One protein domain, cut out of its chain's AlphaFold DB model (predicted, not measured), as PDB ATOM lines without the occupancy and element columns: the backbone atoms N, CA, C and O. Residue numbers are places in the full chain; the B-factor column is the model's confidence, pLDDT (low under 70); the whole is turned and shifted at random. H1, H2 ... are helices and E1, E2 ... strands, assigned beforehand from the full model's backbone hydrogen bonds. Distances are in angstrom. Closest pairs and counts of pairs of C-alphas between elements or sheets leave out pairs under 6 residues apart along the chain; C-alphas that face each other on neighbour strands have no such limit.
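AT A GLANCE: This is residues 276 to 377 of the 619 residues of the protein "DNA topoisomerase" of Diversispora epigaea (UniProt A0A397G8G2). Two small three-stranded sheets stand as a loose V, nearest each other along E1 and E4, and the closing helix H1 spans the open side from E6 to E3, only grazing each sheet. Long loops reach out beyond the second sheet, residues 328 to 339 and 347 to 357. The printed part has 102 residues, with six named strands and then one named helix, in the order E1 E2 E3 E4 E5 E6 H1; the sheets run E1 E2 E3 and E4 E5 E6, both antiparallel. The class is mixed, helices and strands, with 45 residues in named elements, under half of those printed. The whole is compact, with a radius of gyration of the C-alphas of 13.3 A and spans of 37 by 33 by 23 A.

IN THESE COORDINATES: E1, residues 287 to 292, begins at C-alpha 287 (460.371, 395.207, 472.740) and is 16.0 A long. E2 is residues 298 to 302, 13.3 A, and E3 is residues 311 to 313, 6.5 A. E4, residues 318 to 327, is the longest strand, 20.9 A, and bends by 54 degrees at residue 324. E5 is residues 340 to 346, 18.8 A, and E6 is residues 358 to 361, 10.0 A. H1, residues 368 to 377, is 13.9 A long and ends at C-alpha 377 (464.532, 407.777, 488.168).

HOW THE PARTS SIT: E1, E2 and E3 form a meander, each strand the antiparallel neighbour of the one before. In the hairpin E1 and E2, N 291 and O 299 are 2.7 A apart, within hydrogen-bond range; in the hairpin E2 and E3, N 312 and O 300 are 2.8 A apart. Residues 279 to 280 pair antiparallel with residues 287 to 288 of E1. The closest C-alphas of E1 and E4, Leu 290 and Val 323, are 7.5 A apart. E4, E5 and E6 form a second meander, with N 324 and O 341 at 2.8 A and N 344 and O 359 at 2.8 A. E3 and E6 are apart. H1 only grazes the first sheet, with residues 371 to 377, and the second, with residues 368 to 371. Its closest C-alphas to E3 are Val 375 and Ile 312, 6.1 A. In H1, 5 of 6 O i to N i+4 pairs are within hydrogen-bond range.

THE WHOLE: The C-alphas farthest apart, Asn 307 and Pro 353, are 40.3 A apart. The printed part has no cut. The links E4 to E5 and E5 to E6 are long. The mean pLDDT of the printed part is 80.1; residues 294 to 296, 333 to 338 and 375 to 377 are under 70.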
ATOM      1  N   ARG A 276     466.562 399.939 466.477       71.31
ATOM      2  CA  ARG A 276     466.812 398.554 466.866       71.31
ATOM      3  C   ARG A 276     466.295 398.307 468.294       71.31
ATOM      4  O   ARG A 276     466.521 399.149 469.167       71.31
ATOM      5  N   PRO A 277     465.608 397.183 468.563       79.75
ATOM      6  CA  PRO A 277     465.147 396.877 469.911       79.75
ATOM      7  C   PRO A 277     466.334 396.702 470.861       79.75
ATOM      8  O   PRO A 277     467.325 396.078 470.497       79.75
ATOM      9  N   ILE A 278     466.226 397.246 472.073       86.50
ATOM     10  CA  ILE A 278     467.288 397.207 473.089       86.50
ATOM     11  C   ILE A 278     467.259 395.855 473.808       86.50
ATOM     12  O   ILE A 278     468.241 395.121 473.794       86.50
ATOM     13  N   HIS A 279     466.114 395.516 474.407       85.88
ATOM     14  CA  HIS A 279     465.794 394.205 474.982       85.88
ATOM     15  C   HIS A 279     464.264 394.069 475.156       85.88
ATOM     16  O   HIS A 279     463.508 395.005 474.869       85.88
ATOM     17  N   LYS A 280     463.768 392.913 475.622       84.88
ATOM     18  CA  LYS A 280     462.332 392.724 475.920       84.88
ATOM     19  C   LYS A 280     461.929 393.440 477.212       84.88
ATOM     20  O   LYS A 280     462.630 393.398 478.215       84.88
ATOM     21  N   CYS A 281     460.770 394.080 477.189       83.56
ATOM     22  CA  CYS A 281     460.148 394.747 478.321       83.56
ATOM     23  C   CYS A 281     459.830 393.746 479.434       83.56
ATOM     24  O   CYS A 281     459.084 392.794 479.216       83.56
ATOM     25  N   PHE A 282     460.292 394.029 480.651       79.62
ATOM     26  CA  PHE A 282     460.036 393.189 481.825       79.62
ATOM     27  C   PHE A 282     458.566 393.147 482.271       79.62
ATOM     28  O   PHE A 282     458.199 392.276 483.048       79.62
ATOM     29  N   GLN A 283     457.727 394.082 481.810       82.44
ATOM     30  CA  GLN A 283     456.306 394.134 482.179       82.44
ATOM     31  C   GLN A 283     455.396 393.348 481.230       82.44
ATOM     32  O   GLN A 283     454.408 392.785 481.680       82.44
ATOM     33  N   CYS A 284     455.688 393.318 479.926       82.75
ATOM     34  CA  CYS A 284     454.776 392.722 478.935       82.75
ATOM     35  C   CYS A 284     455.464 391.860 477.867       82.75
ATOM     36  O   CYS A 284     454.811 391.408 476.931       82.75
ATOM     37  N   GLY A 285     456.788 391.693 477.930       82.31
ATOM     38  CA  GLY A 285     457.562 390.898 476.972       82.31
ATOM     39  C   GLY A 285     457.758 391.523 475.582       82.31
ATOM     40  O   GLY A 285     458.597 391.037 474.826       82.31
ATOM     41  N   ARG A 286     457.050 392.610 475.233       85.56
ATOM     42  CA  ARG A 286     457.246 393.356 473.968       85.56
ATOM     43  C   ARG A 286     458.560 394.136 473.972       85.56
ATOM     44  O   ARG A 286     459.143 394.356 475.024       85.56
ATOM     45  N   GLN A 287     459.041 394.593 472.823       86.94
ATOM     46  CA  GLN A 287     460.371 395.207 472.740       86.94
ATOM     47  C   GLN A 287     460.418 396.595 473.408       86.94
ATOM     48  O   GLN A 287     459.456 397.369 473.343       86.94
ATOM     49  N   LEU A 288     461.543 396.908 474.056       86.56
ATOM     50  CA  LEU A 288     461.915 398.272 474.429       86.56
ATOM     51  C   LEU A 288     462.710 398.904 473.293       86.56
ATOM     52  O   LEU A 288     463.667 398.312 472.795       86.56
ATOM     53  N   ILE A 289     462.320 400.115 472.917       86.25
ATOM     54  CA  ILE A 289     462.954 400.888 471.853       86.25
ATOM     55  C   ILE A 289     463.336 402.273 472.356       86.25
ATOM     56  O   ILE A 289     462.667 402.842 473.225       86.25
ATOM     57  N   LEU A 290     464.412 402.811 471.800       86.88
ATOM     58  CA  LEU A 290     464.814 404.191 472.016       86.88
ATOM     59  C   LEU A 290     463.872 405.108 471.218       86.88
ATOM     60  O   LEU A 290     463.581 404.850 470.058       86.88
ATOM     61  N   LYS A 291     463.350 406.163 471.834       83.62
ATOM     62  CA  LYS A 291     462.457 407.139 471.204       83.62
ATOM     63  C   LYS A 291     462.921 408.545 471.547       83.62
ATOM     64  O   LYS A 291     463.285 408.817 472.694       83.62
ATOM     65  N   LYS A 292     462.844 409.448 470.576       77.75
ATOM     66  CA  LYS A 292     463.006 410.884 470.808       77.75
ATOM     67  C   LYS A 292     461.679 411.458 471.308       77.75
ATOM     68  O   LYS A 292     460.620 411.112 470.783       77.75
ATOM     69  N   LYS A 293     461.713 412.280 472.356       73.88
ATOM     70  CA  LYS A 293     460.509 412.950 472.872       73.88
ATOM     71  C   LYS A 293     460.193 414.185 472.029       73.88
ATOM     72  O   LYS A 293     461.099 414.820 471.501       73.88
ATOM     73  N   GLN A 294     458.916 414.567 471.987       67.12
ATOM     74  CA  GLN A 294     458.476 415.822 471.359       67.12
ATOM     75  C   GLN A 294     459.043 417.064 472.071       67.12
ATOM     76  O   GLN A 294     459.298 418.069 471.428       67.12
ATOM     77  N   SER A 295     459.300 416.973 473.381       61.22
ATOM     78  CA  SER A 295     459.871 418.042 474.215       61.22
ATOM     79  C   SER A 295     461.401 418.172 474.131       61.22
ATOM     80  O   SER A 295     461.989 418.860 474.957       61.22
ATOM     81  N   GLY A 296     462.059 417.432 473.233       69.31
ATOM     82  CA  GLY A 296     463.513 417.245 473.261       69.31
ATOM     83  C   GLY A 296     463.967 416.135 474.223       69.31
ATOM     84  O   GLY A 296     463.252 415.737 475.150       69.31
ATOM     85  N   GLY A 297     465.156 415.585 473.957       74.81
ATOM     86  CA  GLY A 297     465.753 414.475 474.709       74.81
ATOM     87  C   GLY A 297     465.245 413.074 474.332       74.81
ATOM     88  O   GLY A 297     464.416 412.887 473.434       74.81
ATOM     89  N   TRP A 298     465.752 412.065 475.045       84.12
ATOM     90  CA  TRP A 298     465.556 410.647 474.727       84.12
ATOM     91  C   TRP A 298     464.743 409.901 475.803       84.12
ATOM     92  O   TRP A 298     464.696 410.266 476.983       84.12
ATOM     93  N   MET A 299     464.058 408.833 475.406       87.31
ATOM     94  CA  MET A 299     463.433 407.869 476.314       87.31
ATOM     95  C   MET A 299     463.542 406.458 475.766       87.31
ATOM     96  O   MET A 299     463.459 406.245 474.563       87.31
ATOM     97  N   ILE A 300     463.639 405.478 476.653       89.25
ATOM     98  CA  ILE A 300     463.497 404.073 476.285       89.25
ATOM     99  C   ILE A 300     462.076 403.667 476.649       89.25
ATOM    100  O   ILE A 300     461.715 403.665 477.823       89.25
ATOM    101  N   GLY A 301     461.247 403.380 475.650       86.19
ATOM    102  CA  GLY A 301     459.824 403.094 475.828       86.19
ATOM    103  C   GLY A 301     459.436 401.721 475.301       86.19
ATOM    104  O   GLY A 301     459.999 401.230 474.323       86.19
ATOM    105  N   CYS A 302     458.433 401.106 475.920       85.12
ATOM    106  CA  CYS A 302     457.853 399.876 475.403       85.12
ATOM    107  C   CYS A 302     457.046 400.126 474.125       85.12
ATOM    108  O   CYS A 302     456.242 401.055 474.045       85.12
ATOM    109  N   GLN A 303     457.210 399.246 473.135       83.62
ATOM    110  CA  GLN A 303     456.351 399.202 471.948       83.62
ATOM    111  C   GLN A 303     454.893 398.833 472.270       83.62
ATOM    112  O   GLN A 303     454.012 399.030 471.446       83.62
ATOM    113  N   GLY A 304     454.621 398.297 473.464       79.06
ATOM    114  CA  GLY A 304     453.274 397.985 473.938       79.06
ATOM    115  C   GLY A 304     452.456 399.179 474.425       79.06
ATOM    116  O   GLY A 304     451.300 398.976 474.779       79.06
ATOM    117  N   PHE A 305     453.021 400.388 474.482       77.44
ATOM    118  CA  PHE A 305     452.283 401.601 474.846       77.44
ATOM    119  C   PHE A 305     451.129 401.860 473.852       77.44
ATOM    120  O   PHE A 305     451.355 401.716 472.650       77.44
ATOM    121  N   PRO A 306     449.915 402.245 474.303       78.94
ATOM    122  CA  PRO A 306     449.540 402.647 475.668       78.94
ATOM    123  C   PRO A 306     449.255 401.494 476.644       78.94
ATOM    124  O   PRO A 306     449.241 401.712 477.851       78.94
ATOM    125  N   ASN A 307     449.106 400.259 476.163       80.00
ATOM    126  CA  ASN A 307     448.735 399.099 476.987       80.00
ATOM    127  C   ASN A 307     449.852 398.623 477.940       80.00
ATOM    128  O   ASN A 307     449.609 397.828 478.842       80.00
ATOM    129  N   CYS A 308     451.082 399.102 477.754       78.00
ATOM    130  CA  CYS A 308     452.197 398.915 478.674       78.00
ATOM    131  C   CYS A 308     452.931 400.246 478.866       78.00
ATOM    132  O   CYS A 308     453.542 400.763 477.931       78.00
ATOM    133  N   ASN A 309     452.915 400.771 480.094       83.12
ATOM    134  CA  ASN A 309     453.544 402.046 480.449       83.12
ATOM    135  C   ASN A 309     455.011 401.883 480.909       83.12
ATOM    136  O   ASN A 309     455.534 402.675 481.699       83.12
ATOM    137  N   MET A 310     455.694 400.818 480.463       81.94
ATOM    138  CA  MET A 310     457.124 400.665 480.725       81.94
ATOM    139  C   MET A 310     457.912 401.728 479.962       81.94
ATOM    140  O   MET A 310     457.884 401.778 478.730       81.94
ATOM    141  N   GLY A 311     458.654 402.536 480.712       83.50
ATOM    142  CA  GLY A 311     459.473 403.614 480.189       83.50
ATOM    143  C   GLY A 311     460.608 403.954 481.148       83.50
ATOM    144  O   GLY A 311     460.401 404.000 482.364       83.50
ATOM    145  N   ILE A 312     461.791 404.184 480.586       85.25
ATOM    146  CA  ILE A 312     462.998 404.651 481.268       85.25
ATOM    147  C   ILE A 312     463.316 406.028 480.683       85.25
ATOM    148  O   ILE A 312     463.434 406.191 479.463       85.25
ATOM    149  N   LYS A 313     463.402 407.042 481.546       83.06
ATOM    150  CA  LYS A 313     463.794 408.392 481.132       83.06
ATOM    151  C   LYS A 313     465.312 408.418 480.969       83.06
ATOM    152  O   LYS A 313     466.019 408.032 481.891       83.06
ATOM    153  N   VAL A 314     465.796 408.873 479.815       86.62
ATOM    154  CA  VAL A 314     467.226 409.145 479.632       86.62
ATOM    155  C   VAL A 314     467.518 410.519 480.256       86.62
ATOM    156  O   VAL A 314     466.750 411.446 479.983       86.62
ATOM    157  N   PRO A 315     468.538 410.658 481.122       83.00
ATOM    158  CA  PRO A 315     468.873 411.937 481.750       83.00
ATOM    159  C   PRO A 315     469.434 412.964 480.752       83.00
ATOM    160  O   PRO A 315     470.136 412.592 479.815       83.00
ATOM    161  N   ASP A 316     469.220 414.255 481.015       82.31
ATOM    162  CA  ASP A 316     469.599 415.369 480.116       82.31
ATOM    163  C   ASP A 316     471.118 415.589 479.980       82.31
ATOM    164  O   ASP A 316     471.585 416.379 479.171       82.31
ATOM    165  N   ILE A 317     471.914 414.877 480.776       80.94
ATOM    166  CA  ILE A 317     473.375 414.822 480.655       80.94
ATOM    167  C   ILE A 317     473.856 414.039 479.426       80.94
ATOM    168  O   ILE A 317     475.024 414.130 479.045       80.94
ATOM    169  N   VAL A 318     472.978 413.232 478.838       86.56
ATOM    170  CA  VAL A 318     473.261 412.473 477.627       86.56
ATOM    171  C   VAL A 318     473.092 413.413 476.442       86.56
ATOM    172  O   VAL A 318     471.973 413.820 476.136       86.56
ATOM    173  N   SER A 319     474.203 413.756 475.792       83.19
ATOM    174  CA  SER A 319     474.204 414.576 474.581       83.19
ATOM    175  C   SER A 319     473.702 413.793 473.375       83.19
ATOM    176  O   SER A 319     472.938 414.320 472.574       83.19
ATOM    177  N   ASP A 320     474.088 412.523 473.269       85.12
ATOM    178  CA  ASP A 320     473.675 411.640 472.183       85.12
ATOM    179  C   ASP A 320     473.586 410.188 472.664       85.12
ATOM    180  O   ASP A 320     474.287 409.773 473.591       85.12
ATOM    181  N   ILE A 321     472.702 409.400 472.065       87.75
ATOM    182  CA  ILE A 321     472.516 407.996 472.424       87.75
ATOM    183  C   ILE A 321     472.014 407.196 471.233       87.75
ATOM    184  O   ILE A 321     471.030 407.544 470.586       87.75
ATOM    185  N   LEU A 322     472.663 406.062 470.995       87.75
ATOM    186  CA  LEU A 322     472.299 405.138 469.932       87.75
ATOM    187  C   LEU A 322     472.326 403.696 470.427       87.75
ATOM    188  O   LEU A 322     473.075 403.326 471.337       87.75
ATOM    189  N   VAL A 323     471.498 402.860 469.806       86.19
ATOM    190  CA  VAL A 323     471.512 401.416 470.047       86.19
ATOM    191  C   VAL A 323     472.662 400.817 469.241       86.19
ATOM    192  O   VAL A 323     472.630 400.829 468.013       86.19
ATOM    193  N   SER A 324     473.691 400.313 469.926       83.75
ATOM    194  CA  SER A 324     474.848 399.681 469.286       83.75
ATOM    195  C   SER A 324     474.453 398.347 468.641       83.75
ATOM    196  O   SER A 324     473.492 397.685 469.043       83.75
ATOM    197  N   SER A 325     475.227 397.907 467.648       80.81
ATOM    198  CA  SER A 325     475.170 396.532 467.145       80.81
ATOM    199  C   SER A 325     475.703 395.493 468.124       80.81
ATOM    200  O   SER A 325     475.404 394.306 467.966       80.81
ATOM    201  N   ASP A 326     476.442 395.930 469.141       84.31
ATOM    202  CA  ASP A 326     477.053 395.052 470.127       84.31
ATOM    203  C   ASP A 326     476.011 394.458 471.066       84.31
ATOM    204  O   ASP A 326     475.305 395.163 471.794       84.31
ATOM    205  N   LYS A 327     475.967 393.127 471.104       86.00
ATOM    206  CA  LYS A 327     475.185 392.393 472.096       86.00
ATOM    207  C   LYS A 327     475.950 392.333 473.419       86.00
ATOM    208  O   LYS A 327     477.172 392.183 473.460       86.00
ATOM    209  N   CYS A 328     475.236 392.434 474.530       83.94
ATOM    210  CA  CYS A 328     475.798 392.252 475.854       83.94
ATOM    211  C   CYS A 328     476.123 390.771 476.071       83.94
ATOM    212  O   CYS A 328     475.225 389.939 476.172       83.94
ATOM    213  N   ASN A 329     477.405 390.450 476.192       83.19
ATOM    214  CA  ASN A 329     477.899 389.099 476.456       83.19
ATOM    215  C   ASN A 329     477.450 388.522 477.811       83.19
ATOM    216  O   ASN A 329     477.365 387.308 477.945       83.19
ATOM    217  N   ARG A 330     477.140 389.366 478.807       83.56
ATOM    218  CA  ARG A 330     476.653 388.914 480.124       83.56
ATOM    219  C   ARG A 330     475.149 388.647 480.150       83.56
ATOM    220  O   ARG A 330     474.719 387.678 480.763       83.56
ATOM    221  N   CYS A 331     474.356 389.498 479.498       80.06
ATOM    222  CA  CYS A 331     472.890 389.416 479.528       80.06
ATOM    223  C   CYS A 331     472.303 388.551 478.404       80.06
ATOM    224  O   CYS A 331     471.173 388.087 478.521       80.06
ATOM    225  N   THR A 332     473.054 388.304 477.328       71.00
ATOM    226  CA  THR A 332     472.615 387.462 476.201       71.00
ATOM    227  C   THR A 332     472.852 385.980 476.513       71.00
ATOM    228  O   THR A 332     473.592 385.298 475.814       71.00
ATOM    229  N   GLN A 333     472.253 385.482 477.597       62.88
ATOM    230  CA  GLN A 333     472.259 384.048 477.928       62.88
ATOM    231  C   GLN A 333     471.130 383.290 477.210       62.88
ATOM    232  O   GLN A 333     471.221 382.082 477.024       62.88
ATOM    233  N   ASN A 334     470.088 384.004 476.759       58.97
ATOM    234  CA  ASN A 334     469.014 383.460 475.929       58.97
ATOM    235  C   ASN A 334     469.167 383.952 474.468       58.97
ATOM    236  O   ASN A 334     469.046 385.160 474.230       58.97
ATOM    237  N   PRO A 335     469.394 383.055 473.485       58.59
ATOM    238  CA  PRO A 335     469.534 383.409 472.069       58.59
ATOM    239  C   PRO A 335     468.325 384.145 471.468       58.59
ATOM    240  O   PRO A 335     468.491 384.921 470.528       58.59
ATOM    241  N   GLU A 336     467.123 383.959 472.026       55.97
ATOM    242  CA  GLU A 336     465.881 384.584 471.544       55.97
ATOM    243  C   GLU A 336     465.648 386.010 472.084       55.97
ATOM    244  O   GLU A 336     464.676 386.676 471.709       55.97
ATOM    245  N   ILE A 337     466.500 386.499 472.999       60.22
ATOM    246  CA  ILE A 337     466.346 387.808 473.656       60.22
ATOM    247  C   ILE A 337     467.710 388.516 473.754       60.22
ATOM    248  O   ILE A 337     468.296 388.595 474.835       60.22
ATOM    249  N   PRO A 338     468.249 389.040 472.639       69.00
ATOM    250  CA  PRO A 338     469.508 389.771 472.675       69.00
ATOM    251  C   PRO A 338     469.351 391.091 473.440       69.00
ATOM    252  O   PRO A 338     468.430 391.864 473.176       69.00
ATOM    253  N   TYR A 339     470.276 391.353 474.365       84.56
ATOM    254  CA  TYR A 339     470.459 392.675 474.963       84.56
ATOM    255  C   TYR A 339     471.447 393.451 474.109       84.56
ATOM    256  O   TYR A 339     472.619 393.082 474.059       84.56
ATOM    257  N   TYR A 340     471.007 394.516 473.456       86.50
ATOM    258  CA  TYR A 340     471.897 395.420 472.736       86.50
ATOM    259  C   TYR A 340     472.423 396.504 473.671       86.50
ATOM    260  O   TYR A 340     471.679 397.070 474.475       86.50
ATOM    261  N   LYS A 341     473.725 396.786 473.581       88.50
ATOM    262  CA  LYS A 341     474.348 397.874 474.338       88.50
ATOM    263  C   LYS A 341     473.920 399.223 473.766       88.50
ATOM    264  O   LYS A 341     473.672 399.353 472.569       88.50
ATOM    265  N   LEU A 342     473.887 400.244 474.611       89.81
ATOM    266  CA  LEU A 342     473.721 401.629 474.193       89.81
ATOM    267  C   LEU A 342     475.089 402.290 474.140       89.81
ATOM    268  O   LEU A 342     475.846 402.215 475.109       89.81
ATOM    269  N   LYS A 343     475.392 402.929 473.011       90.19
ATOM    270  CA  LYS A 343     476.506 403.864 472.917       90.19
ATOM    271  C   LYS A 343     475.959 405.237 473.293       90.19
ATOM    272  O   LYS A 343     475.043 405.737 472.649       90.19
ATOM    273  N   ILE A 344     476.484 405.787 474.374       90.56
ATOM    274  CA  ILE A 344     476.010 406.996 475.033       90.56
ATOM    275  C   ILE A 344     477.142 408.008 474.969       90.56
ATOM    276  O   ILE A 344     478.258 407.709 475.390       90.56
ATOM    277  N   LYS A 345     476.856 409.196 474.454       87.94
ATOM    278  CA  LYS A 345     477.724 410.355 474.602       87.94
ATOM    279  C   LYS A 345     477.179 411.226 475.714       87.94
ATOM    280  O   LYS A 345     475.982 411.511 475.775       87.94
ATOM    281  N   PHE A 346     478.063 411.629 476.604       87.56
ATOM    282  CA  PHE A 346     477.744 412.552 477.671       87.56
ATOM    283  C   PHE A 346     478.200 413.956 477.305       87.56
ATOM    284  O   PHE A 346     479.187 414.147 476.596       87.56
ATOM    285  N   ILE A 347     477.489 414.957 477.818       81.19
ATOM    286  CA  ILE A 347     477.935 416.344 477.735       81.19
ATOM    287  C   ILE A 347     479.284 416.455 478.483       81.19
ATOM    288  O   ILE A 347     479.363 416.025 479.644       81.19
ATOM    289  N   PRO A 348     480.336 417.035 477.868       78.94
ATOM    290  CA  PRO A 348     481.645 417.189 478.498       78.94
ATOM    291  C   PRO A 348     481.556 417.842 479.882       78.94
ATOM    292  O   PRO A 348     480.789 418.783 480.097       78.94
ATOM    293  N   ASN A 349     482.351 417.349 480.836       76.06
ATOM    294  CA  ASN A 349     482.388 417.805 482.238       76.06
ATOM    295  C   ASN A 349     481.080 417.664 483.037       76.06
ATOM    296  O   ASN A 349     480.991 418.186 484.151       76.06
ATOM    297  N   LYS A 350     480.055 416.989 482.508       76.81
ATOM    298  CA  LYS A 350     478.829 416.708 483.266       76.81
ATOM    299  C   LYS A 350     478.834 415.312 483.883       76.81
ATOM    300  O   LYS A 350     478.120 415.093 484.862       76.81
ATOM    301  N   VAL A 351     479.630 414.377 483.367       80.31
ATOM    302  CA  VAL A 351     479.816 413.047 483.970       80.31
ATOM    303  C   VAL A 351     481.021 413.002 484.907       80.31
ATOM    304  O   VAL A 351     481.942 413.806 484.763       80.31
ATOM    305  N   PRO A 352     481.029 412.081 485.889       77.75
ATOM    306  CA  PRO A 352     482.176 411.901 486.763       77.75
ATOM    307  C   PRO A 352     483.487 411.639 485.997       77.75
ATOM    308  O   PRO A 352     483.449 410.947 484.983       77.75
ATOM    309  N   PRO A 353     484.655 412.086 486.502       74.19
ATOM    310  CA  PRO A 353     485.930 412.015 485.771       74.19
ATOM    311  C   PRO A 353     486.403 410.607 485.384       74.19
ATOM    312  O   PRO A 353     487.252 410.460 484.513       74.19
ATOM    313  N   TRP A 354     485.899 409.568 486.056       76.44
ATOM    314  CA  TRP A 354     486.218 408.168 485.754       76.44
ATOM    315  C   TRP A 354     485.311 407.558 484.676       76.44
ATOM    316  O   TRP A 354     485.479 406.394 484.319       76.44
ATOM    317  N   ILE A 355     484.331 408.317 484.179       79.44
ATOM    318  CA  ILE A 355     483.424 407.909 483.111       79.44
ATOM    319  C   ILE A 355     483.841 408.631 481.838       79.44
ATOM    320  O   ILE A 355     483.919 409.856 481.798       79.44
ATOM    321  N   SER A 356     484.112 407.844 480.802       83.75
ATOM    322  CA  SER A 356     484.432 408.357 479.474       83.75
ATOM    323  C   SER A 356     483.256 409.148 478.896       83.75
ATOM    324  O   SER A 356     482.098 408.764 479.065       83.75
ATOM    325  N   GLU A 357     483.563 410.231 478.177       81.56
ATOM    326  CA  GLU A 357     482.580 411.048 477.455       81.56
ATOM    327  C   GLU A 357     481.800 410.223 476.421       81.56
ATOM    328  O   GLU A 357     480.629 410.500 476.181       81.56
ATOM    329  N   GLU A 358     482.409 409.165 475.873       89.19
ATOM    330  CA  GLU A 358     481.705 408.087 475.173       89.19
ATOM    331  C   GLU A 358     481.679 406.819 476.037       89.19
ATOM    332  O   GLU A 358     482.728 406.277 476.397       89.19
ATOM    333  N   TYR A 359     480.486 406.314 476.343       90.69
ATOM    334  CA  TYR A 359     480.264 405.144 477.186       90.69
ATOM    335  C   TYR A 359     479.419 404.096 476.464       90.69
ATOM    336  O   TYR A 359     478.389 404.411 475.871       90.69
ATOM    337  N   LEU A 360     479.839 402.834 476.520       91.38
ATOM    338  CA  LEU A 360     479.134 401.716 475.899       91.38
ATOM    339  C   LEU A 360     478.665 400.743 476.982       91.38
ATOM    340  O   LEU A 360     479.481 400.014 477.545       91.38
ATOM    341  N   GLY A 361     477.357 400.692 477.234       89.00
ATOM    342  CA  GLY A 361     476.825 399.965 478.388       89.00
ATOM    343  C   GLY A 361     475.458 399.321 478.188       89.00
ATOM    344  O   GLY A 361     474.809 399.489 477.157       89.00
ATOM    345  N   CYS A 362     475.030 398.525 479.168       88.25
ATOM    346  CA  CYS A 362     473.823 397.692 479.096       88.25
ATOM    347  C   CYS A 362     472.705 398.199 480.026       88.25
ATOM    348  O   CYS A 362     472.632 397.806 481.189       88.25
ATOM    349  N   VAL A 363     471.804 399.039 479.505       85.81
ATOM    350  CA  VAL A 363     470.631 399.521 480.258       85.81
ATOM    351  C   VAL A 363     469.620 398.393 480.463       85.81
ATOM    352  O   VAL A 363     469.293 397.667 479.528       85.81
ATOM    353  N   GLY A 364     469.112 398.264 481.689       77.75
ATOM    354  CA  GLY A 364     468.204 397.193 482.098       77.75
ATOM    355  C   GLY A 364     468.894 395.839 482.290       77.75
ATOM    356  O   GLY A 364     468.205 394.850 482.515       77.75
ATOM    357  N   GLY A 365     470.226 395.773 482.181       81.00
ATOM    358  CA  GLY A 365     471.008 394.536 482.226       81.00
ATOM    359  C   GLY A 365     472.085 394.547 483.309       81.00
ATOM    360  O   GLY A 365     471.799 394.819 484.466       81.00
ATOM    361  N   CYS A 366     473.328 394.230 482.946       84.12
ATOM    362  CA  CYS A 366     474.450 394.029 483.874       84.12
ATOM    363  C   CYS A 366     475.293 395.286 484.158       84.12
ATOM    364  O   CYS A 366     476.415 395.158 484.650       84.12
ATOM    365  N   ASP A 367     474.841 396.460 483.723       85.62
ATOM    366  CA  ASP A 367     475.579 397.712 483.858       85.62
ATOM    367  C   ASP A 367     475.023 398.514 485.032       85.62
ATOM    368  O   ASP A 367     474.033 399.238 484.903       85.62
ATOM    369  N   ASP A 368     475.633 398.325 486.201       81.81
ATOM    370  CA  ASP A 368     475.149 398.904 487.453       81.81
ATOM    371  C   ASP A 368     475.137 400.432 487.408       81.81
ATOM    372  O   ASP A 368     474.188 401.041 487.892       81.81
ATOM    373  N   PHE A 369     476.127 401.051 486.754       83.50
ATOM    374  CA  PHE A 369     476.165 402.501 486.590       83.50
ATOM    375  C   PHE A 369     474.968 402.991 485.776       83.50
ATOM    376  O   PHE A 369     474.242 403.868 486.236       83.50
ATOM    377  N   LEU A 370     474.717 402.423 484.594       83.81
ATOM    378  CA  LEU A 370     473.583 402.858 483.778       83.81
ATOM    379  C   LEU A 370     472.237 402.509 484.408       83.81
ATOM    380  O   LEU A 370     471.283 403.269 484.267       83.81
ATOM    381  N   ASN A 371     472.135 401.392 485.121       80.25
ATOM    382  CA  ASN A 371     470.913 401.032 485.826       80.25
ATOM    383  C   ASN A 371     470.647 401.970 487.007       80.25
ATOM    384  O   ASN A 371     469.543 402.488 487.146       80.25
ATOM    385  N   GLU A 372     471.646 402.264 487.830       73.12
ATOM    386  CA  GLU A 372     471.508 403.230 488.921       73.12
ATOM    387  C   GLU A 372     471.222 404.631 488.363       73.12
ATOM    388  O   GLU A 372     470.340 405.331 488.844       73.12
ATOM    389  N   TYR A 373     471.892 405.031 487.287       73.75
ATOM    390  CA  TYR A 373     471.807 406.393 486.777       73.75
ATOM    391  C   TYR A 373     470.574 406.652 485.891       73.75
ATOM    392  O   TYR A 373     469.986 407.731 485.955       73.75
ATOM    393  N   PHE A 374     470.139 405.681 485.078       72.75
ATOM    394  CA  PHE A 374     468.969 405.823 484.191       72.75
ATOM    395  C   PHE A 374     467.696 405.223 484.808       72.75
ATOM    396  O   PHE A 374     466.604 405.761 484.617       72.75
ATOM    397  N   VAL A 375     467.796 404.106 485.541       59.06
ATOM    398  CA  VAL A 375     466.627 403.364 486.056       59.06
ATOM    399  C   VAL A 375     466.213 403.830 487.459       59.06
ATOM    400  O   VAL A 375     465.017 403.793 487.761       59.06
ATOM    401  N   ALA A 376     467.109 404.382 488.292       48.91
ATOM    402  CA  ALA A 376     466.720 404.904 489.615       48.91
ATOM    403  C   ALA A 376     465.769 406.119 489.566       48.91
ATOM    404  O   ALA A 376     465.140 406.437 490.572       48.91
ATOM    405  N   ILE A 377     465.551 406.732 488.394       41.41
ATOM    406  CA  ILE A 377     464.532 407.777 488.168       41.41
ATOM    407  C   ILE A 377     463.088 407.219 488.282       41.41
ATOM    408  O   ILE A 377     462.119 407.979 488.312       41.41
TER     409      ILE A 377